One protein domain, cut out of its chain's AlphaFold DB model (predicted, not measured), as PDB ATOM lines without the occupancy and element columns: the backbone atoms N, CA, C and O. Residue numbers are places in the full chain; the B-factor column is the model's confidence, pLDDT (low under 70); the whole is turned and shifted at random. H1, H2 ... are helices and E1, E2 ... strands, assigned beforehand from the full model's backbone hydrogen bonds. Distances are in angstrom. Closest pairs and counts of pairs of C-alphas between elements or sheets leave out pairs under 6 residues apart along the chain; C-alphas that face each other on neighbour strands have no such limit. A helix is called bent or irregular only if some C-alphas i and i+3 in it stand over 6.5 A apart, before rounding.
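This is residues 73 to 144 of the 412 residues of an uncharacterized protein of Bacteroidetes bacterium GWF2_33_16 (UniProt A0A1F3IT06). A two-stranded hairpin, E1 and E2, forms the core, with helix H1 along one side of it and helix H2 along the other. The short helix H3 sits at one end of the hairpin, and the unnamed link of residues 94 to 108 loops from H1 to H2 past the other end. The printed part has 72 residues, with three named helices and two named strands in the order H1, H2, E1, E2, H3; the sheet, E1 - E2, is antiparallel and the class is mixed, helices and strands. The whole is compact, with a radius of gyration of the C-alphas of 11.5 A, and spans 27 by 24 by 19 A.

H1, residues 81 to 93, is 18.7 A long and begins at C-alpha 81 (192.151, 286.714, 158.090). H2, residues 109 to 119, is 17.7 A long and only just irregular: C-alphas 116 and 119 are 6.9 A apart. E1, residues 123 to 128, is 15.9 A long, and E2, residues 131 to 136, is 16.8 A. H3, residues 137 to 142, is 8.9 A long and ends at C-alpha 142 (188.967, 289.557, 165.504).

E1 and E2 are a hairpin, antiparallel at 157 degrees, with N 124 and O 135 2.8 A apart and N 128 and O 131 3.0 A apart, within hydrogen-bond range. The closest C-alphas of H1 and E1 are those of Ala 91 and Val 128, 5.6 A. Those of H2 and E1 are Leu 118 and Val 125, 6.0 A; those of H2 and E2 are Asp 110 and Val 132, 6.1 A. H1 and H3 are close but not clearly touching, Tyr 81 and Met 139 having the closest C-alphas at 6.6 A, and about perpendicular at 73 degrees, only just. H2 is apart from H1 and H3. In H1 and H3 every O i to N i+4 pair is within hydrogen-bond range; in H2 3 of 7 are, and 5 of 8 O i to N i+3 pairs.

The C-alphas of Gly 95 and Pro 121, the two farthest apart, are 30.6 A apart. The printed part has no cut. The link from H1 to H2 is long, at 15 residues. The mean pLDDT of the printed part is 79.7; residues 98 to 103 and residue 144 are under 70 in this model.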
ATOM      1  N   TYR A  73     211.058 282.717 159.116       81.19
ATOM      2  CA  TYR A  73     210.334 283.648 159.983       81.19
ATOM      3  C   TYR A  73     209.133 284.321 159.296       81.19
ATOM      4  O   TYR A  73     208.263 284.825 159.994       81.19
ATOM      5  N   GLN A  74     209.078 284.350 157.959       85.31
ATOM      6  CA  GLN A  74     207.951 284.892 157.194       85.31
ATOM      7  C   GLN A  74     206.874 283.824 156.967       85.31
ATOM      8  O   GLN A  74     205.700 284.106 157.166       85.31
ATOM      9  N   ASP A  75     207.277 282.595 156.641       86.00
ATOM     10  CA  ASP A  75     206.394 281.468 156.286       86.00
ATOM     11  C   ASP A  75     205.440 281.057 157.443       86.00
ATOM     12  O   ASP A  75     204.342 280.519 157.249       86.00
ATOM     13  N   ILE A  76     205.852 281.348 158.683       88.38
ATOM     14  CA  ILE A  76     205.050 281.173 159.902       88.38
ATOM     15  C   ILE A  76     204.088 282.335 160.194       88.38
ATOM     16  O   ILE A  76     203.196 282.159 161.025       88.38
ATOM     17  N   ILE A  77     204.267 283.511 159.583       90.62
ATOM     18  CA  ILE A  77     203.387 284.671 159.777       90.62
ATOM     19  C   ILE A  77     202.157 284.509 158.893       90.62
ATOM     20  O   ILE A  77     202.251 284.219 157.706       90.62
ATOM     21  N   VAL A  78     200.998 284.761 159.488       89.44
ATOM     22  CA  VAL A  78     199.718 284.843 158.797       89.44
ATOM     23  C   VAL A  78     199.226 286.279 158.893       89.44
ATOM     24  O   VAL A  78     198.867 286.739 159.979       89.44
ATOM     25  N   ASP A  79     199.214 286.986 157.765       86.44
ATOM     26  CA  ASP A  79     198.737 288.374 157.674       86.44
ATOM     27  C   ASP A  79     197.299 288.489 157.120       86.44
ATOM     28  O   ASP A  79     196.670 289.540 157.284       86.44
ATOM     29  N   ASP A  80     196.738 287.427 156.517       87.62
ATOM     30  CA  ASP A  80     195.332 287.384 156.078       87.62
ATOM     31  C   ASP A  80     194.395 286.655 157.061       87.62
ATOM     32  O   ASP A  80     194.667 285.577 157.590       87.62
ATOM     33  N   TYR A  81     193.205 287.231 157.229       85.12
ATOM     34  CA  TYR A  81     192.151 286.714 158.090       85.12
ATOM     35  C   TYR A  81     191.530 285.403 157.576       85.12
ATOM     36  O   TYR A  81     191.129 284.577 158.399       85.12
ATOM     37  N   GLN A  82     191.416 285.176 156.260       84.56
ATOM     38  CA  GLN A  82     190.853 283.916 155.748       84.56
ATOM     39  C   GLN A  82     191.836 282.767 155.957       84.56
ATOM     40  O   GLN A  82     191.434 281.709 156.440       84.56
ATOM     41  N   GLU A  83     193.122 282.990 155.691       85.62
ATOM     42  CA  GLU A  83     194.167 282.009 155.991       85.62
ATOM     43  C   GLU A  83     194.232 281.702 157.500       85.62
ATOM     44  O   GLU A  83     194.218 280.540 157.905       85.62
ATOM     45  N   ALA A  84     194.171 282.725 158.358       85.38
ATOM     46  CA  ALA A  84     194.136 282.555 159.814       85.38
ATOM     47  C   ALA A  84     192.893 281.793 160.301       85.38
ATOM     48  O   ALA A  84     192.943 281.043 161.286       85.38
ATOM     49  N   TYR A  85     191.754 281.972 159.632       82.62
ATOM     50  CA  TYR A  85     190.555 281.185 159.892       82.62
ATOM     51  C   TYR A  85     190.731 279.730 159.433       82.62
ATOM     52  O   TYR A  85     190.360 278.815 160.170       82.62
ATOM     53  N   GLN A  86     191.362 279.505 158.280       86.94
ATOM     54  CA  GLN A  86     191.626 278.173 157.744       86.94
ATOM     55  C   GLN A  86     192.631 277.394 158.609       86.94
ATOM     56  O   GLN A  86     192.291 276.300 159.059       86.94
ATOM     57  N   ARG A  87     193.780 277.981 158.999       86.25
ATOM     58  CA  ARG A  87     194.713 277.358 159.965       86.25
ATOM     59  C   ARG A  87     193.997 277.002 161.283       86.25
ATOM     60  O   ARG A  87     194.193 275.917 161.819       86.25
ATOM     61  N   ARG A  88     193.050 277.823 161.773       83.31
ATOM     62  CA  ARG A  88     192.193 277.452 162.928       83.31
ATOM     63  C   ARG A  88     191.269 276.262 162.671       83.31
ATOM     64  O   ARG A  88     190.977 275.544 163.628       83.31
ATOM     65  N   LEU A  89     190.739 276.084 161.461       85.12
ATOM     66  CA  LEU A  89     189.880 274.947 161.104       85.12
ATOM     67  C   LEU A  89     190.683 273.654 160.930       85.12
ATOM     68  O   LEU A  89     190.222 272.591 161.345       85.12
ATOM     69  N   ASP A  90     191.895 273.734 160.394       84.44
ATOM     70  CA  ASP A  90     192.763 272.571 160.194       84.44
ATOM     71  C   ASP A  90     193.423 272.139 161.508       84.44
ATOM     72  O   ASP A  90     193.368 270.964 161.879       84.44
ATOM     73  N   ALA A  91     193.871 273.092 162.328       82.81
ATOM     74  CA  ALA A  91     194.312 272.817 163.689       82.81
ATOM     75  C   ALA A  91     193.206 272.199 164.574       82.81
ATOM     76  O   ALA A  91     193.516 271.449 165.498       82.81
ATOM     77  N   LYS A  92     191.916 272.460 164.289       81.25
ATOM     78  CA  LYS A  92     190.757 271.798 164.937       81.25
ATOM     79  C   LYS A  92     190.528 270.358 164.482       81.25
ATOM     80  O   LYS A  92     189.915 269.596 165.225       81.25
ATOM     81  N   GLN A  93     190.990 269.991 163.289       79.44
ATOM     82  CA  GLN A  93     190.949 268.617 162.776       79.44
ATOM     83  C   GLN A  93     192.141 267.781 163.273       79.44
ATOM     84  O   GLN A  93     192.104 266.553 163.208       79.44
ATOM     85  N   SER A  94     193.180 268.428 163.815       77.50
ATOM     86  CA  SER A  94     194.322 267.764 164.443       77.50
ATOM     87  C   SER A  94     193.902 266.821 165.572       77.50
ATOM     88  O   SER A  94     193.240 267.228 166.527       77.50
ATOM     89  N   GLY A  95     194.408 265.583 165.547       76.88
ATOM     90  CA  GLY A  95     194.261 264.630 166.657       76.88
ATOM     91  C   GLY A  95     194.909 265.085 167.975       76.88
ATOM     92  O   GLY A  95     194.663 264.478 169.013       76.88
ATOM     93  N   TYR A  96     195.703 266.162 167.949       73.44
ATOM     94  CA  TYR A  96     196.315 266.784 169.125       73.44
ATOM     95  C   TYR A  96     195.555 268.032 169.614       73.44
ATOM     96  O   TYR A  96     195.995 268.684 170.562       73.44
ATOM     97  N   TYR A  97     194.431 268.407 168.986       75.50
ATOM     98  CA  TYR A  97     193.669 269.607 169.342       75.50
ATOM     99  C   TYR A  97     193.279 269.630 170.831       75.50
ATOM    100  O   TYR A  97     192.704 268.682 171.362       75.50
ATOM    101  N   GLY A  98     193.592 270.736 171.512       67.19
ATOM    102  CA  GLY A  98     193.354 270.907 172.948       67.19
ATOM    103  C   GLY A  98     194.386 270.249 173.879       67.19
ATOM    104  O   GLY A  98     194.296 270.450 175.089       67.19
ATOM    105  N   ILE A  99     195.383 269.515 173.366       69.75
ATOM    106  CA  ILE A  99     196.479 268.978 174.187       69.75
ATOM    107  C   ILE A  99     197.447 270.110 174.554       69.75
ATOM    108  O   ILE A  99     198.048 270.740 173.689       69.75
ATOM    109  N   THR A 100     197.611 270.358 175.856       58.59
ATOM    110  CA  THR A 100     198.338 271.528 176.392       58.59
ATOM    111  C   THR A 100     199.861 271.371 176.436       58.59
ATOM    112  O   THR A 100     200.578 272.345 176.644       58.59
ATOM    113  N   ASN A 101     200.354 270.138 176.309       62.72
ATOM    114  CA  ASN A 101     201.752 269.769 176.531       62.72
ATOM    115  C   ASN A 101     202.247 268.877 175.383       62.72
ATOM    116  O   ASN A 101     202.597 267.711 175.576       62.72
ATOM    117  N   ASN A 102     202.174 269.399 174.155       65.50
ATOM    118  CA  ASN A 102     202.593 268.676 172.961       65.50
ATOM    119  C   ASN A 102     204.100 268.863 172.702       65.50
ATOM    120  O   ASN A 102     204.510 269.731 171.931       65.50
ATOM    121  N   TYR A 103     204.924 268.023 173.335       67.88
ATOM    122  CA  TYR A 103     206.387 268.031 173.184       67.88
ATOM    123  C   TYR A 103     206.872 267.935 171.727       67.88
ATOM    124  O   TYR A 103     207.935 268.464 171.409       67.88
ATOM    125  N   PHE A 104     206.102 267.303 170.833       72.00
ATOM    126  CA  PHE A 104     206.451 267.215 169.412       72.00
ATOM    127  C   PHE A 104     206.408 268.586 168.726       72.00
ATOM    128  O   PHE A 104     207.287 268.893 167.932       72.00
ATOM    129  N   VAL A 105     205.444 269.440 169.090       73.44
ATOM    130  CA  VAL A 105     205.354 270.820 168.584       73.44
ATOM    131  C   VAL A 105     206.449 271.704 169.168       73.44
ATOM    132  O   VAL A 105     207.054 272.476 168.444       73.44
ATOM    133  N   MET A 106     206.792 271.540 170.448       70.75
ATOM    134  CA  MET A 106     207.937 272.252 171.046       70.75
ATOM    135  C   MET A 106     209.293 271.867 170.421       70.75
ATOM    136  O   MET A 106     210.308 272.481 170.742       70.75
ATOM    137  N   SER A 107     209.305 270.837 169.570       74.12
ATOM    138  CA  SER A 107     210.474 270.333 168.852       74.12
ATOM    139  C   SER A 107     210.422 270.630 167.345       74.12
ATOM    140  O   SER A 107     211.323 270.182 166.640       74.12
ATOM    141  N   SER A 108     209.390 271.324 166.835       80.25
ATOM    142  CA  SER A 108     209.300 271.687 165.414       80.25
ATOM    143  C   SER A 108     210.032 272.991 165.110       80.25
ATOM    144  O   SER A 108     210.113 273.892 165.951       80.25
ATOM    145  N   ASP A 109     210.532 273.112 163.883       82.69
ATOM    146  CA  ASP A 109     211.230 274.318 163.438       82.69
ATOM    147  C   ASP A 109     210.285 275.535 163.430       82.69
ATOM    148  O   ASP A 109     210.668 276.602 163.903       82.69
ATOM    149  N   ASP A 110     209.009 275.360 163.059       83.50
ATOM    150  CA  ASP A 110     207.959 276.390 163.162       83.50
ATOM    151  C   ASP A 110     207.881 277.014 164.567       83.50
ATOM    152  O   ASP A 110     207.717 278.226 164.708       83.50
ATOM    153  N   TYR A 111     208.014 276.200 165.624       84.94
ATOM    154  CA  TYR A 111     208.015 276.676 167.008       84.94
ATOM    155  C   TYR A 111     209.306 277.429 167.352       84.94
ATOM    156  O   TYR A 111     209.254 278.445 168.050       84.94
ATOM    157  N   TRP A 112     210.457 276.988 166.833       85.56
ATOM    158  CA  TRP A 112     211.719 277.718 166.973       85.56
ATOM    159  C   TRP A 112     211.663 279.092 166.303       85.56
ATOM    160  O   TRP A 112     212.036 280.081 166.935       85.56
ATOM    161  N   TYR A 113     211.137 279.194 165.082       86.25
ATOM    162  CA  TYR A 113     210.983 280.477 164.393       86.25
ATOM    163  C   TYR A 113     209.923 281.361 165.069       86.25
ATOM    164  O   TYR A 113     210.171 282.542 165.323       86.25
ATOM    165  N   ALA A 114     208.785 280.788 165.482       84.31
ATOM    166  CA  ALA A 114     207.751 281.514 166.216       84.31
ATOM    167  C   ALA A 114     208.227 282.004 167.595       84.31
ATOM    168  O   ALA A 114     207.729 283.016 168.090       84.31
ATOM    169  N   SER A 115     209.234 281.359 168.199       80.62
ATOM    170  CA  SER A 115     209.799 281.785 169.485       80.62
ATOM    171  C   SER A 115     210.364 283.214 169.465       80.62
ATOM    172  O   SER A 115     210.324 283.894 170.493       80.62
ATOM    173  N   ALA A 116     210.793 283.715 168.299       82.19
ATOM    174  CA  ALA A 116     211.229 285.102 168.125       82.19
ATOM    175  C   ALA A 116     210.095 286.118 168.375       82.19
ATOM    176  O   ALA A 116     210.343 287.204 168.900       82.19
ATOM    177  N   TYR A 117     208.850 285.742 168.071       77.19
ATOM    178  CA  TYR A 117     207.663 286.595 168.183       77.19
ATOM    179  C   TYR A 117     206.978 286.515 169.557       77.19
ATOM    180  O   TYR A 117     206.114 287.335 169.850       77.19
ATOM    181  N   LEU A 118     207.392 285.601 170.450       77.44
ATOM    182  CA  LEU A 118     206.831 285.466 171.811       77.44
ATOM    183  C   LEU A 118     206.948 286.738 172.672       77.44
ATOM    184  O   LEU A 118     206.232 286.866 173.663       77.44
ATOM    185  N   ASN A 119     207.866 287.645 172.325       73.25
ATOM    186  CA  ASN A 119     208.118 288.895 173.048       73.25
ATOM    187  C   ASN A 119     207.713 290.153 172.250       73.25
ATOM    188  O   ASN A 119     207.979 291.266 172.709       73.25
ATOM    189  N   ASP A 120     207.108 290.005 171.066       76.75
ATOM    190  CA  ASP A 120     206.691 291.136 170.234       76.75
ATOM    191  C   ASP A 120     205.264 291.592 170.615       76.75
ATOM    192  O   ASP A 120     204.337 290.786 170.578       76.75
ATOM    193  N   PRO A 121     205.026 292.867 170.984       74.75
ATOM    194  CA  PRO A 121     203.688 293.343 171.349       74.75
ATOM    195  C   PRO A 121     202.702 293.425 170.166       74.75
ATOM    196  O   PRO A 121     201.493 293.574 170.380       74.75
ATOM    197  N   PHE A 122     203.186 293.374 168.923       78.94
ATOM    198  CA  PHE A 122     202.374 293.477 167.710       78.94
ATOM    199  C   PHE A 122     201.904 292.125 167.170       78.94
ATOM    200  O   PHE A 122     201.008 292.126 166.323       78.94
ATOM    201  N   TYR A 123     202.439 291.009 167.678       82.69
ATOM    202  CA  TYR A 123     202.121 289.657 167.221       82.69
ATOM    203  C   TYR A 123     201.748 288.709 168.376       82.69
ATOM    204  O   TYR A 123     202.213 288.849 169.502       82.69
ATOM    205  N   ASN A 124     200.928 287.699 168.085       84.00
ATOM    206  CA  ASN A 124     200.645 286.562 168.956       84.00
ATOM    207  C   ASN A 124     201.192 285.279 168.327       84.00
ATOM    208  O   ASN A 124     200.918 284.993 167.162       84.00
ATOM    209  N   VAL A 125     201.876 284.458 169.124       85.12
ATOM    210  CA  VAL A 125     202.214 283.080 168.749       85.12
ATOM    211  C   VAL A 125     201.029 282.170 169.063       85.12
ATOM    212  O   VAL A 125     200.637 282.008 170.226       85.12
ATOM    213  N   ILE A 126     200.457 281.574 168.021       84.62
ATOM    214  CA  ILE A 126     199.316 280.668 168.099       84.62
ATOM    215  C   ILE A 126     199.819 279.231 167.980       84.62
ATOM    216  O   ILE A 126     200.501 278.867 167.028       84.62
ATOM    217  N   ILE A 127     199.477 278.407 168.971       81.81
ATOM    218  CA  ILE A 127     199.871 276.998 169.059       81.81
ATOM    219  C   ILE A 127     198.592 276.194 169.251       81.81
ATOM    220  O   ILE A 127     197.933 276.318 170.285       81.81
ATOM    221  N   VAL A 128     198.209 275.394 168.254       79.19
ATOM    222  CA  VAL A 128     196.966 274.617 168.298       79.19
ATOM    223  C   VAL A 128     197.188 273.237 167.683       79.19
ATOM    224  O   VAL A 128     197.475 273.088 166.498       79.19
ATOM    225  N   GLY A 129     197.016 272.195 168.498       77.06
ATOM    226  CA  GLY A 129     197.140 270.808 168.057       77.06
ATOM    227  C   GLY A 129     198.572 270.443 167.679       77.06
ATOM    228  O   GLY A 129     199.409 270.243 168.559       77.06
ATOM    229  N   ASN A 130     198.832 270.327 166.377       79.44
ATOM    230  CA  ASN A 130     200.157 270.090 165.798       79.44
ATOM    231  C   ASN A 130     200.657 271.252 164.915       79.44
ATOM    232  O   ASN A 130     201.658 271.077 164.231       79.44
ATOM    233  N   GLN A 131     199.950 272.386 164.890       83.44
ATOM    234  CA  GLN A 131     200.288 273.555 164.074       83.44
ATOM    235  C   GLN A 131     200.739 274.726 164.954       83.44
ATOM    236  O   GLN A 131     200.188 274.954 166.038       83.44
ATOM    237  N   VAL A 132     201.716 275.481 164.451       86.75
ATOM    238  CA  VAL A 132     202.185 276.753 165.012       86.75
ATOM    239  C   VAL A 132     202.144 277.805 163.915       86.75
ATOM    240  O   VAL A 132     202.472 277.517 162.767       86.75
ATOM    241  N   TRP A 133     201.718 279.013 164.262       89.19
ATOM    242  CA  TRP A 133     201.825 280.180 163.395       89.19
ATOM    243  C   TRP A 133     201.830 281.466 164.225       89.19
ATOM    244  O   TRP A 133     201.585 281.454 165.434       89.19
ATOM    245  N   VAL A 134     202.133 282.580 163.575       89.56
ATOM    246  CA  VAL A 134     202.226 283.912 164.167       89.56
ATOM    247  C   VAL A 134     201.170 284.804 163.525       89.56
ATOM    248  O   VAL A 134     200.949 284.747 162.321       89.56
ATOM    249  N   GLU A 135     200.496 285.626 164.322       86.12
ATOM    250  CA  GLU A 135     199.422 286.510 163.860       86.12
ATOM    251  C   GLU A 135     199.611 287.929 164.371       86.12
ATOM    252  O   GLU A 135     199.905 288.090 165.555       86.12
ATOM    253  N   PRO A 136     199.331 288.975 163.582       85.25
ATOM    254  CA  PRO A 136     199.174 290.315 164.124       85.25
ATOM    255  C   PRO A 136     198.104 290.374 165.231       85.25
ATOM    256  O   PRO A 136     197.003 289.836 165.091       85.25
ATOM    257  N   SER A 137     198.370 291.106 166.315       80.38
ATOM    258  CA  SER A 137     197.510 291.160 167.512       80.38
ATOM    259  C   SER A 137     196.070 291.634 167.245       80.38
ATOM    260  O   SER A 137     195.140 291.274 167.978       80.38
ATOM    261  N   TRP A 138     195.847 292.410 166.177       77.62
ATOM    262  CA  TRP A 138     194.509 292.817 165.725       77.62
ATOM    263  C   TRP A 138     193.710 291.654 165.111       77.62
ATOM    264  O   TRP A 138     192.480 291.611 165.230       77.62
ATOM    265  N   MET A 139     194.390 290.688 164.493       78.12
ATOM    266  CA  MET A 139     193.765 289.570 163.798       78.12
ATOM    267  C   MET A 139     193.288 288.514 164.794       78.12
ATOM    268  O   MET A 139     192.108 288.167 164.790       78.12
ATOM    269  N   THR A 140     194.138 288.112 165.747       74.19
ATOM    270  CA  THR A 140     193.742 287.217 166.850       74.19
ATOM    271  C   THR A 140     192.552 287.783 167.632       74.19
ATOM    272  O   THR A 140     191.621 287.054 167.974       74.19
ATOM    273  N   SER A 141     192.533 289.106 167.840       70.44
ATOM    274  CA  SER A 141     191.423 289.815 168.490       70.44
ATOM    275  C   SER A 141     190.104 289.724 167.708       70.44
ATOM    276  O   SER A 141     189.039 289.682 168.324       70.44
ATOM    277  N   SER A 142     190.154 289.653 166.372       72.00
ATOM    278  CA  SER A 142     188.967 289.557 165.504       72.00
ATOM    279  C   SER A 142     188.234 288.217 165.631       72.00
ATOM    280  O   SER A 142     187.011 288.177 165.524       72.00
ATOM    281  N   PHE A 143     188.946 287.131 165.957       71.94
ATOM    282  CA  PHE A 143     188.338 285.835 166.298       71.94
ATOM    283  C   PHE A 143     187.754 285.789 167.723       71.94
ATOM    284  O   PHE A 143     187.097 284.815 168.100       71.94
ATOM    285  N   GLY A 144     187.966 286.858 168.498       56.06
ATOM    286  CA  GLY A 144     187.574 286.994 169.892       56.06
ATOM    287  C   GLY A 144     188.513 286.262 170.852       56.06
ATOM    288  O   GLY A 144     189.110 285.234 170.536       56.06
TER     289      GLY A 144